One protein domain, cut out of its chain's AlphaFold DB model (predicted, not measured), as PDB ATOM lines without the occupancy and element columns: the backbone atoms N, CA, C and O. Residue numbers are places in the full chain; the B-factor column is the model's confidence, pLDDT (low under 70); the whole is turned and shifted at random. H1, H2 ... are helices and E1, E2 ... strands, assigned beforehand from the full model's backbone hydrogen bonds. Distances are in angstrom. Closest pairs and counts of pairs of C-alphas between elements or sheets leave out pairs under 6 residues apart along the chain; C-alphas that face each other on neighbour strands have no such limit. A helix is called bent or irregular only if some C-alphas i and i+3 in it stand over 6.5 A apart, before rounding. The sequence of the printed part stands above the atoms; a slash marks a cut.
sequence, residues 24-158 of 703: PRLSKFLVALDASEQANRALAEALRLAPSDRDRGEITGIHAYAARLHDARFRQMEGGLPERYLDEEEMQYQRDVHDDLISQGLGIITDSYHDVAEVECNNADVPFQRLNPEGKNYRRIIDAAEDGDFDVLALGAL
ATOM      1  N   PRO A  24     151.215 125.761 157.558       83.50
ATOM      2  CA  PRO A  24     151.768 124.436 157.815       83.50
ATOM      3  C   PRO A  24     151.216 123.410 156.816       83.50
ATOM      4  O   PRO A  24     150.012 123.334 156.600       83.50
ATOM      5  N   ARG A  25     152.058 122.579 156.197       90.31
ATOM      6  CA  ARG A  25     151.579 121.514 155.294       90.31
ATOM      7  C   ARG A  25     150.759 120.490 156.076       90.31
ATOM      8  O   ARG A  25     151.203 120.058 157.132       90.31
ATOM      9  N   LEU A  26     149.568 120.127 155.597       92.81
ATOM     10  CA  LEU A  26     148.702 119.101 156.204       92.81
ATOM     11  C   LEU A  26     148.167 118.175 155.111       92.81
ATOM     12  O   LEU A  26     146.981 118.218 154.771       92.81
ATOM     13  N   SER A  27     149.094 117.438 154.512       93.31
ATOM     14  CA  SER A  27     148.941 116.677 153.270       93.31
ATOM     15  C   SER A  27     149.384 115.225 153.410       93.31
ATOM     16  O   SER A  27     148.700 114.336 152.911       93.31
ATOM     17  N   LYS A  28     150.517 114.992 154.078       95.75
ATOM     18  CA  LYS A  28     151.178 113.691 154.159       95.75
ATOM     19  C   LYS A  28     151.118 113.149 155.577       95.75
ATOM     20  O   LYS A  28     151.749 113.700 156.481       95.75
ATOM     21  N   PHE A  29     150.370 112.071 155.769       98.00
ATOM     22  CA  PHE A  29     150.182 111.441 157.072       98.00
ATOM     23  C   PHE A  29     150.961 110.135 157.155       98.00
ATOM     24  O   PHE A  29     150.842 109.276 156.286       98.00
ATOM     25  N   LEU A  30     151.704 109.959 158.243       98.69
ATOM     26  CA  LEU A  30     152.212 108.664 158.673       98.69
ATOM     27  C   LEU A  30     151.223 108.092 159.693       98.69
ATOM     28  O   LEU A  30     150.982 108.718 160.722       98.69
ATOM     29  N   VAL A  31     150.631 106.929 159.433       98.69
ATOM     30  CA  VAL A  31     149.601 106.337 160.303       98.69
ATOM     31  C   VAL A  31     150.096 105.008 160.854       98.69
ATOM     32  O   VAL A  31     150.373 104.080 160.096       98.69
ATOM     33  N   ALA A  32     150.205 104.900 162.178       98.19
ATOM     34  CA  ALA A  32     150.576 103.651 162.834       98.19
ATOM     35  C   ALA A  32     149.398 102.668 162.822       98.19
ATOM     36  O   ALA A  32     148.339 102.954 163.381       98.19
ATOM     37  N   LEU A  33     149.601 101.501 162.208       97.62
ATOM     38  CA  LEU A  33     148.579 100.475 162.026       97.62
ATOM     39  C   LEU A  33     148.848  99.288 162.946       97.62
ATOM     40  O   LEU A  33     149.951  98.754 162.951       97.62
ATOM     41  N   ASP A  34     147.844  98.841 163.692       95.12
ATOM     42  CA  ASP A  34     147.886  97.569 164.425       95.12
ATOM     43  C   ASP A  34     146.511  96.885 164.501       95.12
ATOM     44  O   ASP A  34     146.327  95.978 165.301       95.12
ATOM     45  N   ALA A  35     145.535  97.330 163.701       93.44
ATOM     46  CA  ALA A  35     144.133  96.895 163.723       93.44
ATOM     47  C   ALA A  35     143.379  97.089 165.057       93.44
ATOM     48  O   ALA A  35     142.240  96.632 165.179       93.44
ATOM     49  N   SER A  36     143.953  97.784 166.046       96.19
ATOM     50  CA  SER A  36     143.192  98.228 167.217       96.19
ATOM     51  C   SER A  36     142.149  99.279 166.828       96.19
ATOM     52  O   SER A  36     142.322 100.022 165.862       96.19
ATOM     53  N   GLU A  37     141.071  99.385 167.606       95.88
ATOM     54  CA  GLU A  37     139.987 100.343 167.341       95.88
ATOM     55  C   GLU A  37     140.503 101.789 167.244       95.88
ATOM     56  O   GLU A  37     140.098 102.542 166.361       95.88
ATOM     57  N   GLN A  38     141.471 102.161 168.089       97.19
ATOM     58  CA  GLN A  38     142.068 103.497 168.070       97.19
ATOM     59  C   GLN A  38     143.000 103.721 166.873       97.19
ATOM     60  O   GLN A  38     143.031 104.828 166.342       97.19
ATOM     61  N   ALA A  39     143.734 102.700 166.416       97.62
ATOM     62  CA  ALA A  39     144.513 102.799 165.179       97.62
ATOM     63  C   ALA A  39     143.603 102.910 163.945       97.62
ATOM     64  O   ALA A  39     143.865 103.717 163.055       97.62
ATOM     65  N   ASN A  40     142.491 102.171 163.922       97.75
ATOM     66  CA  ASN A  40     141.499 102.260 162.848       97.75
ATOM     67  C   ASN A  40     140.842 103.650 162.816       97.75
ATOM     68  O   ASN A  40     140.720 104.252 161.749       97.75
ATOM     69  N   ARG A  41     140.499 104.214 163.984       98.25
ATOM     70  CA  ARG A  41     140.057 105.611 164.091       98.25
ATOM     71  C   ARG A  41     141.149 106.590 163.649       98.25
ATOM     72  O   ARG A  41     140.832 107.553 162.965       98.25
ATOM     73  N   ALA A  42     142.423 106.345 163.963       98.50
ATOM     74  CA  ALA A  42     143.524 107.203 163.512       98.50
ATOM     75  C   ALA A  42     143.620 107.263 161.982       98.50
ATOM     76  O   ALA A  42     143.801 108.347 161.431       98.50
ATOM     77  N   LEU A  43     143.433 106.129 161.299       98.44
ATOM     78  CA  LEU A  43     143.326 106.092 159.841       98.44
ATOM     79  C   LEU A  43     142.098 106.865 159.342       98.44
ATOM     80  O   LEU A  43     142.224 107.674 158.427       98.44
ATOM     81  N   ALA A  44     140.930 106.661 159.955       98.00
ATOM     82  CA  ALA A  44     139.703 107.357 159.570       98.00
ATOM     83  C   ALA A  44     139.824 108.886 159.716       98.00
ATOM     84  O   ALA A  44     139.432 109.628 158.814       98.00
ATOM     85  N   GLU A  45     140.413 109.375 160.811       98.12
ATOM     86  CA  GLU A  45     140.668 110.807 160.995       98.12
ATOM     87  C   GLU A  45     141.742 111.317 160.026       98.12
ATOM     88  O   GLU A  45     141.579 112.388 159.450       98.12
ATOM     89  N   ALA A  46     142.804 110.547 159.760       97.56
ATOM     90  CA  ALA A  46     143.793 110.913 158.746       97.56
ATOM     91  C   ALA A  46     143.159 111.051 157.352       97.56
ATOM     92  O   ALA A  46     143.491 111.992 156.641       97.56
ATOM     93  N   LEU A  47     142.203 110.192 156.984       95.81
ATOM     94  CA  LEU A  47     141.455 110.290 155.725       95.81
ATOM     95  C   LEU A  47     140.557 111.530 155.663       95.81
ATOM     96  O   LEU A  47     140.518 112.206 154.640       95.81
ATOM     97  N   ARG A  48     139.867 111.863 156.762       94.75
ATOM     98  CA  ARG A  48     139.052 113.089 156.860       94.75
ATOM     99  C   ARG A  48     139.898 114.353 156.773       94.75
ATOM    100  O   ARG A  48     139.429 115.387 156.299       94.75
ATOM    101  N   LEU A  49     141.125 114.290 157.283       94.81
ATOM    102  CA  LEU A  49     142.031 115.423 157.310       94.81
ATOM    103  C   LEU A  49     142.904 115.503 156.061       94.81
ATOM    104  O   LEU A  49     143.261 116.610 155.694       94.81
ATOM    105  N   ALA A  50     143.269 114.420 155.390       92.00
ATOM    106  CA  ALA A  50     144.069 114.496 154.173       92.00
ATOM    107  C   ALA A  50     143.272 115.177 153.038       92.00
ATOM    108  O   ALA A  50     142.067 114.961 152.904       92.00
ATOM    109  N   PRO A  51     143.904 116.020 152.201       84.56
ATOM    110  CA  PRO A  51     143.267 116.513 150.986       84.56
ATOM    111  C   PRO A  51     142.863 115.339 150.087       84.56
ATOM    112  O   PRO A  51     143.682 114.465 149.826       84.56
ATOM    113  N   SER A  52     141.646 115.362 149.550       69.31
ATOM    114  CA  SER A  52     141.159 114.335 148.610       69.31
ATOM    115  C   SER A  52     141.776 114.437 147.205       69.31
ATOM    116  O   SER A  52     141.439 113.663 146.320       69.31
ATOM    117  N   ASP A  53     142.637 115.430 146.965       73.38
ATOM    118  CA  ASP A  53     143.353 115.600 145.700       73.38
ATOM    119  C   ASP A  53     144.564 114.656 145.672       73.38
ATOM    120  O   ASP A  53     145.488 114.817 146.476       73.38
ATOM    121  N   ARG A  54     144.568 113.696 144.736       63.38
ATOM    122  CA  ARG A  54     145.642 112.702 144.558       63.38
ATOM    123  C   ARG A  54     147.030 113.315 144.380       63.38
ATOM    124  O   ARG A  54     148.012 112.661 144.713       63.38
ATOM    125  N   ASP A  55     147.124 114.547 143.883       65.38
ATOM    126  CA  ASP A  55     148.408 115.228 143.688       65.38
ATOM    127  C   ASP A  55     148.889 115.965 144.956       65.38
ATOM    128  O   ASP A  55     149.984 116.536 144.970       65.38
ATOM    129  N   ARG A  56     148.083 115.983 146.030       76.88
ATOM    130  CA  ARG A  56     148.359 116.745 147.259       76.88
ATOM    131  C   ARG A  56     148.247 115.945 148.552       76.88
ATOM    132  O   ARG A  56     148.958 116.294 149.489       76.88
ATOM    133  N   GLY A  57     147.358 114.963 148.655       87.50
ATOM    134  CA  GLY A  57     147.175 114.139 149.853       87.50
ATOM    135  C   GLY A  57     147.843 112.774 149.725       87.50
ATOM    136  O   GLY A  57     147.802 112.173 148.660       87.50
ATOM    137  N   GLU A  58     148.449 112.272 150.799       94.81
ATOM    138  CA  GLU A  58     149.021 110.922 150.840       94.81
ATOM    139  C   GLU A  58     148.984 110.363 152.267       94.81
ATOM    140  O   GLU A  58     149.291 111.068 153.234       94.81
ATOM    141  N   ILE A  59     148.643 109.083 152.397       97.50
ATOM    142  CA  ILE A  59     148.727 108.341 153.653       97.50
ATOM    143  C   ILE A  59     149.764 107.234 153.502       97.50
ATOM    144  O   ILE A  59     149.678 106.389 152.619       97.50
ATOM    145  N   THR A  60     150.733 107.199 154.406       98.44
ATOM    146  CA  THR A  60     151.640 106.064 154.562       98.44
ATOM    147  C   THR A  60     151.258 105.291 155.811       98.44
ATOM    148  O   THR A  60     151.358 105.804 156.926       98.44
ATOM    149  N   GLY A  61     150.817 104.048 155.634       98.38
ATOM    150  CA  GLY A  61     150.646 103.107 156.732       98.38
ATOM    151  C   GLY A  61     152.004 102.604 157.209       98.38
ATOM    152  O   GLY A  61     152.860 102.269 156.392       98.38
ATOM    153  N   ILE A  62     152.206 102.551 158.525       98.38
ATOM    154  CA  ILE A  62     153.383 101.926 159.128       98.38
ATOM    155  C   ILE A  62     152.973 100.882 160.161       98.38
ATOM    156  O   ILE A  62     152.271 101.176 161.128       98.38
ATOM    157  N   HIS A  63     153.495  99.668 160.007       97.12
ATOM    158  CA  HIS A  63     153.480  98.661 161.062       97.12
ATOM    159  C   HIS A  63     154.857  98.017 161.175       97.12
ATOM    160  O   HIS A  63     155.379  97.396 160.249       97.12
ATOM    161  N   ALA A  64     155.461  98.198 162.344       93.12
ATOM    162  CA  ALA A  64     156.770  97.665 162.660       93.12
ATOM    163  C   ALA A  64     156.629  96.318 163.376       93.12
ATOM    164  O   ALA A  64     155.942  96.225 164.396       93.12
ATOM    165  N   TYR A  65     157.321  95.298 162.874       89.44
ATOM    166  CA  TYR A  65     157.319  93.945 163.433       89.44
ATOM    167  C   TYR A  65     158.734  93.524 163.841       89.44
ATOM    168  O   TYR A  65     159.725  93.988 163.283       89.44
ATOM    169  N   ALA A  66     158.856  92.642 164.834       87.50
ATOM    170  CA  ALA A  66     160.139  92.338 165.470       87.50
ATOM    171  C   ALA A  66     160.498  90.842 165.442       87.50
ATOM    172  O   ALA A  66     160.772  90.259 166.493       87.50
ATOM    173  N   ALA A  67     160.518  90.237 164.248       84.44
ATOM    174  CA  ALA A  67     160.836  88.816 164.065       84.44
ATOM    175  C   ALA A  67     162.172  88.425 164.731       84.44
ATOM    176  O   ALA A  67     162.189  87.569 165.610       84.44
ATOM    177  N   ARG A  68     163.261  89.173 164.492       84.62
ATOM    178  CA  ARG A  68     164.577  88.838 165.077       84.62
ATOM    179  C   ARG A  68     164.614  88.903 166.604       84.62
ATOM    180  O   ARG A  68     165.390  88.190 167.238       84.62
ATOM    181  N   LEU A  69     163.821  89.787 167.220       83.94
ATOM    182  CA  LEU A  69     163.727  89.847 168.686       83.94
ATOM    183  C   LEU A  69     162.988  88.630 169.241       83.94
ATOM    184  O   LEU A  69     163.332  88.168 170.330       83.94
ATOM    185  N   HIS A  70     161.989  88.139 168.509       84.50
ATOM    186  CA  HIS A  70     161.266  86.923 168.848       84.50
ATOM    187  C   HIS A  70     162.190  85.702 168.750       84.50
ATOM    188  O   HIS A  70     162.320  84.965 169.727       84.50
ATOM    189  N   ASP A  71     162.942  85.570 167.656       85.69
ATOM    190  CA  ASP A  71     163.901  84.473 167.448       85.69
ATOM    191  C   ASP A  71     164.978  84.455 168.539       85.69
ATOM    192  O   ASP A  71     165.301  83.415 169.114       85.69
ATOM    193  N   ALA A  72     165.494  85.629 168.918       86.38
ATOM    194  CA  ALA A  72     166.453  85.743 170.013       86.38
ATOM    195  C   ALA A  72     165.879  85.271 171.362       86.38
ATOM    196  O   ALA A  72     166.617  84.726 172.185       86.38
ATOM    197  N   ARG A  73     164.579  85.475 171.612       88.06
ATOM    198  CA  ARG A  73     163.909  84.996 172.830       88.06
ATOM    199  C   ARG A  73     163.651  83.500 172.788       88.06
ATOM    200  O   ARG A  73     163.900  82.848 173.799       88.06
ATOM    201  N   PHE A  74     163.255  82.962 171.637       87.56
ATOM    202  CA  PHE A  74     163.141  81.520 171.435       87.56
ATOM    203  C   PHE A  74     164.467  80.819 171.757       87.56
ATOM    204  O   PHE A  74     164.499  79.933 172.608       87.56
ATOM    205  N   ARG A  75     165.585  81.327 171.216       88.69
ATOM    206  CA  ARG A  75     166.930  80.781 171.472       88.69
ATOM    207  C   ARG A  75     167.341  80.801 172.949       88.69
ATOM    208  O   ARG A  75     168.051  79.920 173.416       88.69
ATOM    209  N   GLN A  76     166.886  81.790 173.718       90.56
ATOM    210  CA  GLN A  76     167.137  81.854 175.166       90.56
ATOM    211  C   GLN A  76     166.287  80.863 175.972       90.56
ATOM    212  O   GLN A  76     166.670  80.505 177.084       90.56
ATOM    213  N   MET A  77     165.138  80.444 175.439       88.94
ATOM    214  CA  MET A  77     164.231  79.495 176.087       88.94
ATOM    215  C   MET A  77     164.610  78.032 175.843       88.94
ATOM    216  O   MET A  77     164.106  77.170 176.559       88.94
ATOM    217  N   GLU A  78     165.503  77.750 174.889       90.00
ATOM    218  CA  GLU A  78     165.869  76.391 174.457       90.00
ATOM    219  C   GLU A  78     166.237  75.469 175.626       90.00
ATOM    220  O   GLU A  78     165.726  74.360 175.724       90.00
ATOM    221  N   GLY A  79     167.043  75.954 176.579       87.56
ATOM    222  CA  GLY A  79     167.457  75.167 177.748       87.56
ATOM    223  C   GLY A  79     166.341  74.851 178.755       87.56
ATOM    224  O   GLY A  79     166.561  74.064 179.672       87.56
ATOM    225  N   GLY A  80     165.165  75.469 178.619       89.81
ATOM    226  CA  GLY A  80     163.979  75.220 179.443       89.81
ATOM    227  C   GLY A  80     162.887  74.412 178.736       89.81
ATOM    228  O   GLY A  80     161.809  74.230 179.307       89.81
ATOM    229  N   LEU A  81     163.124  73.958 177.500       89.69
ATOM    230  CA  LEU A  81     162.154  73.158 176.758       89.69
ATOM    231  C   LEU A  81     162.037  71.733 177.339       89.69
ATOM    232  O   LEU A  81     162.996  71.211 177.910       89.69
ATOM    233  N   PRO A  82     160.865  71.076 177.212       90.81
ATOM    234  CA  PRO A  82     160.696  69.679 177.612       90.81
ATOM    235  C   PRO A  82     161.724  68.748 176.954       90.81
ATOM    236  O   PRO A  82     162.045  68.924 175.784       90.81
ATOM    237  N   GLU A  83     162.146  67.696 177.665       89.00
ATOM    238  CA  GLU A  83     163.238  66.785 177.263       89.00
ATOM    239  C   GLU A  83     163.100  66.213 175.844       89.00
ATOM    240  O   GLU A  83     164.091  66.073 175.138       89.00
ATOM    241  N   ARG A  84     161.864  65.982 175.378       87.06
ATOM    242  CA  ARG A  84     161.577  65.510 174.010       87.06
ATOM    243  C   ARG A  84     162.066  66.438 172.891       87.06
ATOM    244  O   ARG A  84     162.133  65.986 171.759       87.06
ATOM    245  N   TYR A  85     162.324  67.711 173.193       86.44
ATOM    246  CA  TYR A  85     162.836  68.686 172.235       86.44
ATOM    247  C   TYR A  85     164.340  68.905 172.368       86.44
ATOM    248  O   TYR A  85     164.903  69.495 171.468       86.44
ATOM    249  N   LEU A  86     164.997  68.441 173.441       86.00
ATOM    250  CA  LEU A  86     166.417  68.718 173.721       86.00
ATOM    251  C   LEU A  86     167.397  67.848 172.912       86.00
ATOM    252  O   LEU A  86     168.606  67.918 173.139       86.00
ATOM    253  N   ASP A  87     166.889  67.027 171.996       92.25
ATOM    254  CA  ASP A  87     167.705  66.347 170.995       92.25
ATOM    255  C   ASP A  87     168.259  67.363 169.979       92.25
ATOM    256  O   ASP A  87     167.575  68.313 169.610       92.25
ATOM    257  N   GLU A  88     169.511  67.200 169.549       89.81
ATOM    258  CA  GLU A  88     170.204  68.200 168.724       89.81
ATOM    259  C   GLU A  88     169.566  68.376 167.336       89.81
ATOM    260  O   GLU A  88     169.424  69.512 166.870       89.81
ATOM    261  N   GLU A  89     169.140  67.282 166.695       90.94
ATOM    262  CA  GLU A  89     168.477  67.333 165.387       90.94
ATOM    263  C   GLU A  89     167.081  67.948 165.517       90.94
ATOM    264  O   GLU A  89     166.711  68.824 164.729       90.94
ATOM    265  N   GLU A  90     166.338  67.556 166.555       88.75
ATOM    266  CA  GLU A  90     165.019  68.121 166.845       88.75
ATOM    267  C   GLU A  90     165.111  69.619 167.174       88.75
ATOM    268  O   GLU A  90     164.347  70.409 166.626       88.75
ATOM    269  N   MET A  91     166.073  70.052 167.995       90.69
ATOM    270  CA  MET A  91     166.286  71.472 168.305       90.69
ATOM    271  C   MET A  91     166.568  72.293 167.049       90.69
ATOM    272  O   MET A  91     166.032  73.395 166.905       90.69
ATOM    273  N   GLN A  92     167.408  71.785 166.144       89.94
ATOM    274  CA  GLN A  92     167.712  72.491 164.903       89.94
ATOM    275  C   GLN A  92     166.479  72.579 163.997       89.94
ATOM    276  O   GLN A  92     166.183  73.659 163.492       89.94
ATOM    277  N   TYR A  93     165.708  71.496 163.879       90.25
ATOM    278  CA  TYR A  93     164.430  71.511 163.169       90.25
ATOM    279  C   TYR A  93     163.449  72.532 163.768       90.25
ATOM    280  O   TYR A  93     162.848  73.312 163.032       90.25
ATOM    281  N   GLN A  94     163.322  72.587 165.100       88.38
ATOM    282  CA  GLN A  94     162.449  73.555 165.771       88.38
ATOM    283  C   GLN A  94     162.884  75.003 165.517       88.38
ATOM    284  O   GLN A  94     162.016  75.855 165.348       88.38
ATOM    285  N   ARG A  95     164.191  75.297 165.453       88.81
ATOM    286  CA  ARG A  95     164.697  76.633 165.086       88.81
ATOM    287  C   ARG A  95     164.300  77.013 163.668       88.81
ATOM    288  O   ARG A  95     163.749  78.091 163.480       88.81
ATOM    289  N   ASP A  96     164.552  76.134 162.704       88.50
ATOM    290  CA  ASP A  96     164.285  76.417 161.292       88.50
ATOM    291  C   ASP A  96     162.778  76.628 161.062       88.50
ATOM    292  O   ASP A  96     162.364  77.619 160.464       88.50
ATOM    293  N   VAL A  97     161.939  75.754 161.634       87.12
ATOM    294  CA  VAL A  97     160.475  75.874 161.565       87.12
ATOM    295  C   VAL A  97     159.976  77.139 162.259       87.12
ATOM    296  O   VAL A  97     159.093  77.817 161.737       87.12
ATOM    297  N   HIS A  98     160.503  77.462 163.440       88.25
ATOM    298  CA  HIS A  98     160.109  78.656 164.176       88.25
ATOM    299  C   HIS A  98     160.486  79.939 163.424       88.25
ATOM    300  O   HIS A  98     159.626  80.804 163.249       88.25
ATOM    301  N   ASP A  99     161.740  80.057 162.979       85.62
ATOM    302  CA  ASP A  99     162.249  81.241 162.281       85.62
ATOM    303  C   ASP A  99     161.435  81.483 160.987       85.62
ATOM    304  O   ASP A  99     161.025  82.622 160.723       85.62
ATOM    305  N   ASP A 100     161.095  80.420 160.244       84.81
ATOM    306  CA  ASP A 100     160.232  80.491 159.058       84.81
ATOM    307  C   ASP A 100     158.789  80.899 159.404       84.81
ATOM    308  O   ASP A 100     158.264  81.861 158.833       84.81
ATOM    309  N   LEU A 101     158.140  80.214 160.356       85.38
ATOM    310  CA  LEU A 101     156.739  80.472 160.720       85.38
ATOM    311  C   LEU A 101     156.533  81.868 161.306       85.38
ATOM    312  O   LEU A 101     155.527  82.514 161.012       85.38
ATOM    313  N   ILE A 102     157.462  82.346 162.132       83.06
ATOM    314  CA  ILE A 102     157.358  83.662 162.764       83.06
ATOM    315  C   ILE A 102     157.655  84.767 161.762       83.06
ATOM    316  O   ILE A 102     156.903  85.743 161.705       83.06
ATOM    317  N   SER A 103     158.699  84.624 160.944       81.38
ATOM    318  CA  SER A 103     159.031  85.633 159.936       81.38
ATOM    319  C   SER A 103     157.922  85.764 158.894       81.38
ATOM    320  O   SER A 103     157.473  86.878 158.617       81.38
ATOM    321  N   GLN A 104     157.427  84.640 158.361       84.50
ATOM    322  CA  GLN A 104     156.304  84.643 157.421       84.50
ATOM    323  C   GLN A 104     155.011  85.108 158.094       84.50
ATOM    324  O   GLN A 104     154.303  85.946 157.543       84.50
ATOM    325  N   GLY A 105     154.718  84.619 159.301       87.88
ATOM    326  CA  GLY A 105     153.498  84.954 160.033       87.88
ATOM    327  C   GLY A 105     153.394  86.439 160.374       87.88
ATOM    328  O   GLY A 105     152.375  87.065 160.086       87.88
ATOM    329  N   LEU A 106     154.452  87.036 160.931       88.44
ATOM    330  CA  LEU A 106     154.475  88.468 161.245       88.44
ATOM    331  C   LEU A 106     154.431  89.341 159.983       88.44
ATOM    332  O   LEU A 106     153.821  90.413 160.019       88.44
ATOM    333  N   GLY A 107     155.025  88.881 158.878       88.06
ATOM    334  CA  GLY A 107     154.897  89.522 157.568       88.06
ATOM    335  C   GLY A 107     153.448  89.540 157.081       88.06
ATOM    336  O   GLY A 107     152.905  90.610 156.831       88.06
ATOM    337  N   ILE A 108     152.780  88.383 157.069       91.69
ATOM    338  CA  ILE A 108     151.375  88.250 156.642       91.69
ATOM    339  C   ILE A 108     150.438  89.112 157.497       91.69
ATOM    340  O   ILE A 108     149.543  89.765 156.962       91.69
ATOM    341  N   ILE A 109     150.636  89.143 158.819       92.06
ATOM    342  CA  ILE A 109     149.846  89.998 159.721       92.06
ATOM    343  C   ILE A 109     150.048  91.475 159.365       92.06
ATOM    344  O   ILE A 109     149.081  92.226 159.258       92.06
ATOM    345  N   THR A 110     151.301  91.878 159.143       93.75
ATOM    346  CA  THR A 110     151.649  93.248 158.746       93.75
ATOM    347  C   THR A 110     150.989  93.627 157.423       93.75
ATOM    348  O   THR A 110     150.386  94.696 157.331       93.75
ATOM    349  N   ASP A 111     151.053  92.752 156.421       94.50
ATOM    350  CA  ASP A 111     150.424  92.973 155.120       94.50
ATOM    351  C   ASP A 111     148.900  93.061 155.245       94.50
ATOM    352  O   ASP A 111     148.301  93.965 154.673       94.50
ATOM    353  N   SER A 112     148.289  92.227 156.091       96.31
ATOM    354  CA  SER A 112     146.841  92.244 156.342       96.31
ATOM    355  C   SER A 112     146.362  93.578 156.928       96.31
ATOM    356  O   SER A 112     145.302  94.074 156.551       96.31
ATOM    357  N   TYR A 113     147.133  94.196 157.832       96.62
ATOM    358  CA  TYR A 113     146.796  95.528 158.360       96.62
ATOM    359  C   TYR A 113     146.845  96.604 157.274       96.62
ATOM    360  O   TYR A 113     145.998  97.497 157.243       96.62
ATOM    361  N   HIS A 114     147.811  96.503 156.361       97.88
ATOM    362  CA  HIS A 114     147.924  97.422 155.235       97.88
ATOM    363  C   HIS A 114     146.847  97.182 154.177       97.88
ATOM    364  O   HIS A 114     146.378  98.154 153.602       97.88
ATOM    365  N   ASP A 115     146.425  95.937 153.942       97.69
ATOM    366  CA  ASP A 115     145.340  95.615 153.007       97.69
ATOM    367  C   ASP A 115     144.040  96.314 153.418       97.69
ATOM    368  O   ASP A 115     143.375  96.935 152.591       97.69
ATOM    369  N   VAL A 116     143.703  96.269 154.713       96.69
ATOM    370  CA  VAL A 116     142.534  96.977 155.254       96.69
ATOM    371  C   VAL A 116     142.682  98.486 155.055       96.69
ATOM    372  O   VAL A 116     141.765  99.130 154.551       96.69
ATOM    373  N   ALA A 117     143.844  99.051 155.394       97.44
ATOM    374  CA  ALA A 117     144.073 100.484 155.258       97.44
ATOM    375  C   ALA A 117     144.047 100.963 153.797       97.44
ATOM    376  O   ALA A 117     143.486 102.017 153.501       97.44
ATOM    377  N   GLU A 118     144.605 100.179 152.875       97.62
ATOM    378  CA  GLU A 118     144.615 100.468 151.444       97.62
ATOM    379  C   GLU A 118     143.200 100.471 150.861       97.62
ATOM    380  O   GLU A 118     142.878 101.335 150.047       97.62
ATOM    381  N   VAL A 119     142.332  99.548 151.291       97.56
ATOM    382  CA  VAL A 119     140.918  99.540 150.883       97.56
ATOM    383  C   VAL A 119     140.220 100.831 151.314       97.56
ATOM    384  O   VAL A 119     139.571 101.469 150.485       97.56
ATOM    385  N   GLU A 120     140.388 101.254 152.569       95.94
ATOM    386  CA  GLU A 120     139.796 102.501 153.077       95.94
ATOM    387  C   GLU A 120     140.330 103.739 152.336       95.94
ATOM    388  O   GLU A 120     139.554 104.604 151.925       95.94
ATOM    389  N   CYS A 121     141.641 103.802 152.081       95.31
ATOM    390  CA  CYS A 121     142.252 104.905 151.335       95.31
ATOM    391  C   CYS A 121     141.770 104.959 149.880       95.31
ATOM    392  O   CYS A 121     141.415 106.030 149.386       95.31
ATOM    393  N   ASN A 122     141.677 103.807 149.207       94.31
ATOM    394  CA  ASN A 122     141.157 103.714 147.843       94.31
ATOM    395  C   ASN A 122     139.690 104.155 147.756       94.31
ATOM    396  O   ASN A 122     139.315 104.830 146.799       94.31
ATOM    397  N   ASN A 123     138.869 103.813 148.754       94.25
ATOM    398  CA  ASN A 123     137.474 104.254 148.823       94.25
ATOM    399  C   ASN A 123     137.349 105.779 148.983       94.25
ATOM    400  O   ASN A 123     136.383 106.366 148.496       94.25
ATOM    401  N   ALA A 124     138.320 106.412 149.642       91.56
ATOM    402  CA  ALA A 124     138.395 107.858 149.841       91.56
ATOM    403  C   ALA A 124     139.177 108.607 148.740       91.56
ATOM    404  O   ALA A 124     139.340 109.820 148.834       91.56
ATOM    405  N   ASP A 125     139.659 107.896 147.716       91.44
ATOM    406  CA  ASP A 125     140.522 108.410 146.642       91.44
ATOM    407  C   ASP A 125     141.844 109.050 147.122       91.44
ATOM    408  O   ASP A 125     142.397 109.940 146.475       91.44
ATOM    409  N   VAL A 126     142.385 108.571 148.247       93.19
ATOM    410  CA  VAL A 126     143.657 109.034 148.822       93.19
ATOM    411  C   VAL A 126     144.775 108.027 148.507       93.19
ATOM    412  O   VAL A 126     144.624 106.842 148.811       93.19
ATOM    413  N   PRO A 127     145.913 108.449 147.921       94.94
ATOM    414  CA  PRO A 127     147.083 107.597 147.720       94.94
ATOM    415  C   PRO A 127     147.573 106.944 149.018       94.94
ATOM    416  O   PRO A 127     147.755 107.623 150.031       94.94
ATOM    417  N   PHE A 128     147.828 105.634 148.962       96.50
ATOM    418  CA  PHE A 128     148.330 104.854 150.090       96.50
ATOM    419  C   PHE A 128     149.715 104.266 149.807       96.50
ATOM    420  O   PHE A 128     149.938 103.655 148.760       96.50
ATOM    421  N   GLN A 129     150.635 104.408 150.760       97.06
ATOM    422  CA  GLN A 129     151.937 103.742 150.750       97.06
ATOM    423  C   GLN A 129     152.092 102.822 151.964       97.06
ATOM    424  O   GLN A 129     151.554 103.082 153.040       97.06
ATOM    425  N   ARG A 130     152.861 101.742 151.793       97.62
ATOM    426  CA  ARG A 130     153.118 100.742 152.839       97.62
ATOM    427  C   ARG A 130     154.531 100.876 153.384       97.62
ATOM    428  O   ARG A 130     155.484 100.948 152.606       97.62
ATOM    429  N   LEU A 131     154.678 100.817 154.704       97.31
ATOM    430  CA  LEU A 131     155.969 100.843 155.378       97.31
ATOM    431  C   LEU A 131     156.039  99.744 156.449       97.31
ATOM    432  O   LEU A 131     155.462  99.854 157.530       97.31
ATOM    433  N   ASN A 132     156.820  98.695 156.163       95.06
ATOM    434  CA  ASN A 132     156.904  97.473 156.977       95.06
ATOM    435  C   ASN A 132     158.311  97.276 157.584       95.06
ATOM    436  O   ASN A 132     159.025  96.347 157.198       95.06
ATOM    437  N   PRO A 133     158.787  98.153 158.487       94.75
ATOM    438  CA  PRO A 133     160.152  98.074 158.990       94.75
ATOM    439  C   PRO A 133     160.315  96.979 160.057       94.75
ATOM    440  O   PRO A 133     159.577  96.922 161.040       94.75
ATOM    441  N   GLU A 134     161.364  96.165 159.925       92.19
ATOM    442  CA  GLU A 134     161.738  95.179 160.947       92.19
ATOM    443  C   GLU A 134     162.486  95.846 162.114       92.19
ATOM    444  O   GLU A 134     163.481  96.555 161.919       92.19
ATOM    445  N   GLY A 135     162.022  95.638 163.347       93.19
ATOM    446  CA  GLY A 135     162.674  96.110 164.567       93.19
ATOM    447  C   GLY A 135     161.701  96.473 165.691       93.19
ATOM    448  O   GLY A 135     160.521  96.149 165.665       93.19
ATOM    449  N   LYS A 136     162.207  97.169 166.720       93.12
ATOM    450  CA  LYS A 136     161.376  97.639 167.844       93.12
ATOM    451  C   LYS A 136     160.390  98.708 167.367       93.12
ATOM    452  O   LYS A 136     160.827  99.731 166.845       93.12
ATOM    453  N   ASN A 137     159.106  98.532 167.672       92.75
ATOM    454  CA  ASN A 137     158.019  99.314 167.076       92.75
ATOM    455  C   ASN A 137     158.217 100.831 167.202       92.75
ATOM    456  O   ASN A 137     158.317 101.527 166.199       92.75
ATOM    457  N   TYR A 138     158.371 101.337 168.432       95.62
ATOM    458  CA  TYR A 138     158.545 102.778 168.664       95.62
ATOM    459  C   TYR A 138     159.785 103.351 167.964       95.62
ATOM    460  O   TYR A 138     159.767 104.499 167.547       95.62
ATOM    461  N   ARG A 139     160.870 102.568 167.845       97.12
ATOM    462  CA  ARG A 139     162.112 103.022 167.210       97.12
ATOM    463  C   ARG A 139     161.885 103.204 165.718       97.12
ATOM    464  O   ARG A 139     162.227 104.246 165.196       97.12
ATOM    465  N   ARG A 140     161.257 102.221 165.069       97.69
ATOM    466  CA  ARG A 140     160.992 102.261 163.629       97.69
ATOM    467  C   ARG A 140     159.976 103.318 163.222       97.69
ATOM    468  O   ARG A 140     160.138 103.908 162.167       97.69
ATOM    469  N   ILE A 141     158.978 103.577 164.065       98.06
ATOM    470  CA  ILE A 141     158.030 104.675 163.838       98.06
ATOM    471  C   ILE A 141     158.747 106.030 163.898       98.06
ATOM    472  O   ILE A 141     158.497 106.881 163.055       98.06
ATOM    473  N   ILE A 142     159.661 106.216 164.856       97.94
ATOM    474  CA  ILE A 142     160.469 107.438 164.941       97.94
ATOM    475  C   ILE A 142     161.445 107.556 163.774       97.94
ATOM    476  O   ILE A 142     161.456 108.603 163.145       97.94
ATOM    477  N   ASP A 143     162.189 106.492 163.448       98.06
ATOM    478  CA  ASP A 143     163.108 106.488 162.301       98.06
ATOM    479  C   ASP A 143     162.346 106.897 161.014       98.06
ATOM    480  O   ASP A 143     162.796 107.750 160.262       98.06
ATOM    481  N   ALA A 144     161.130 106.372 160.802       97.75
ATOM    482  CA  ALA A 144     160.285 106.749 159.665       97.75
ATOM    483  C   ALA A 144     159.831 108.218 159.689       97.75
ATOM    484  O   ALA A 144     159.793 108.859 158.642       97.75
ATOM    485  N   ALA A 145     159.481 108.751 160.862       97.38
ATOM    486  CA  ALA A 145     159.100 110.154 161.020       97.38
ATOM    487  C   ALA A 145     160.291 111.122 160.865       97.38
ATOM    488  O   ALA A 145     160.084 112.270 160.488       97.38
ATOM    489  N   GLU A 146     161.515 110.678 161.171       96.62
ATOM    490  CA  GLU A 146     162.760 111.442 160.993       96.62
ATOM    491  C   GLU A 146     163.242 111.428 159.534       96.62
ATOM    492  O   GLU A 146     163.642 112.468 159.013       96.62
ATOM    493  N   ASP A 147     163.201 110.263 158.882       95.88
ATOM    494  CA  ASP A 147     163.758 110.059 157.540       95.88
ATOM    495  C   ASP A 147     162.763 110.391 156.409       95.88
ATOM    496  O   ASP A 147     163.168 110.622 155.267       95.88
ATOM    497  N   GLY A 148     161.458 110.374 156.697       93.81
ATOM    498  CA  GLY A 148     160.389 110.603 155.725       93.81
ATOM    499  C   GLY A 148     159.926 112.062 155.616       93.81
ATOM    500  O   GLY A 148     160.092 112.862 156.530       93.81
ATOM    501  N   ASP A 149     159.279 112.403 154.496       94.38
ATOM    502  CA  ASP A 149     158.593 113.694 154.303       94.38
ATOM    503  C   ASP A 149     157.131 113.570 154.749       94.38
ATOM    504  O   ASP A 149     156.225 113.427 153.926       94.38
ATOM    505  N   PHE A 150     156.914 113.576 156.064       96.62
ATOM    506  CA  PHE A 150     155.588 113.516 156.678       96.62
ATOM    507  C   PHE A 150     155.270 114.808 157.422       96.62
ATOM    508  O   PHE A 150     156.135 115.405 158.059       96.62
ATOM    509  N   ASP A 151     154.005 115.213 157.383       95.88
ATOM    510  CA  ASP A 151     153.533 116.399 158.093       95.88
ATOM    511  C   ASP A 151     153.069 116.048 159.516       95.88
ATOM    512  O   ASP A 151     153.232 116.839 160.449       95.88
ATOM    513  N   VAL A 152     152.451 114.869 159.667       97.81
ATOM    514  CA  VAL A 152     151.783 114.422 160.896       97.81
ATOM    515  C   VAL A 152     151.926 112.916 161.065       97.81
ATOM    516  O   VAL A 152     151.720 112.152 160.120       97.81
ATOM    517  N   LEU A 153     152.205 112.489 162.293       98.69
ATOM    518  CA  LEU A 153     152.105 111.103 162.734       98.69
ATOM    519  C   LEU A 153     150.787 110.880 163.486       98.69
ATOM    520  O   LEU A 153     150.556 111.497 164.522       98.69
ATOM    521  N   ALA A 154     149.937 109.976 163.005       98.75
ATOM    522  CA  ALA A 154     148.704 109.575 163.676       98.75
ATOM    523  C   ALA A 154     148.840 108.177 164.297       98.75
ATOM    524  O   ALA A 154     149.324 107.242 163.653       98.75
ATOM    525  N   LEU A 155     148.414 108.019 165.552       98.62
ATOM    526  CA  LEU A 155     148.424 106.736 166.258       98.62
ATOM    527  C   LEU A 155     147.355 106.656 167.353       98.62
ATOM    528  O   LEU A 155     146.920 107.668 167.902       98.62
ATOM    529  N   GLY A 156     146.974 105.431 167.711       98.19
ATOM    530  CA  GLY A 156     146.155 105.173 168.892       98.19
ATOM    531  C   GLY A 156     146.922 105.410 170.195       98.19
ATOM    532  O   GLY A 156     148.121 105.130 170.297       98.19
ATOM    533  N   ALA A 157     146.227 105.897 171.221       97.56
ATOM    534  CA  ALA A 157     146.765 105.996 172.572       97.56
ATOM    535  C   ALA A 157     147.037 104.614 173.178       97.56
ATOM    536  O   ALA A 157     147.953 104.464 173.980       97.56
ATOM    537  N   LEU A 158     146.255 103.615 172.790       95.94
ATOM    538  CA  LEU A 158     146.292 102.209 173.155       95.94
ATOM    539  C   LEU A 158     146.337 101.379 171.866       95.94
ATOM    540  O   LEU A 158     145.812 101.791 170.837       95.94
TER     541      LEU A 158
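This is residues 24 to 158 of the 703 residues of the protein "Universal stress protein UspA" of Rhodospirillaceae bacterium (UniProt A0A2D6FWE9). A small parallel sheet of four strands has helices over both faces, H1 and the last part of H3 on one and H4 on the other, and a long helical hairpin of H2 and H3 reaches away from it as an arm that makes the length. The 135 printed residues hold four named helices and four named strands, in the order E1 H1 E2 H2 H3 E3 H4 E4; the sheet's order is E3 E2 E1 E4, all parallel. The class is mixed, helices and strands, in three layers, a sheet with helices on both faces. The whole is loose, with a radius of gyration of the C-alphas of 18.7 A and spans of 60 by 27 by 24 A.

E1, residues 28 to 32, is an inner strand, the parallel neighbour of E2, residues 58 to 62, and of E4, residues 152 to 156. N 31 and O 60 are 2.8 A apart, and N 154 and O 30 are 2.8 A apart, within hydrogen-bond range. H1, residues 37 to 49, is on the sheet at a height of 7.9 A, over E1 and E4; the closest C-alphas of H1 and E4, Gln 38 and Gly 156, are 4.5 A apart. E1, H1, E2 is a strand-helix-strand unit, two parallel neighbour strands with a helix between, and its crossover is right-handed. H2, residues 67 to 80, is not on the sheet. It forms a helical hairpin with H3, residues 88 to 123: they touch through residues 91 to 106 of H3 alone, at a shallow tilt of 31 degrees, opposite ways, with the closest C-alphas, Ala 67 and Ser 103, 5.5 A apart. H3 is on the sheet on the same face as H1, at a height of 7.7 A. E3, residues 128 to 131, is an edge strand beside E2, with N 129 and O 59 2.9 A apart; E2, H2 H3, E3 is a second right-handed unit. H4, residues 137 to 147, is on the opposite face, over E1, at a height of 9.2 A; E3, H4, E4 is a split unit, with E2 and E1 between its strands, also right-handed. In H1, H3 and H4 every O i to N i+4 pair is within hydrogen-bond range, in H2 8 of 10.

E1 begins at C-alpha 28, (151.178, 113.691, 154.159). H1 is 18.2 A long, H2 20.8 A, H3 52.6 A and H4 15.5 A. H2 is irregular, with C-alphas 76 and 79 7.2 A apart. H3 begins at C-alpha 88, (170.204, 68.200, 168.724), and E4 ends at C-alpha 156, (146.155, 105.173, 168.892).

The two C-alphas farthest apart, Pro 24 and Glu 83, are 61.9 A apart. The printed part has no cut and no long link. Its mean pLDDT is 92.2; residue 52 and residues 54 to 55 are under 70.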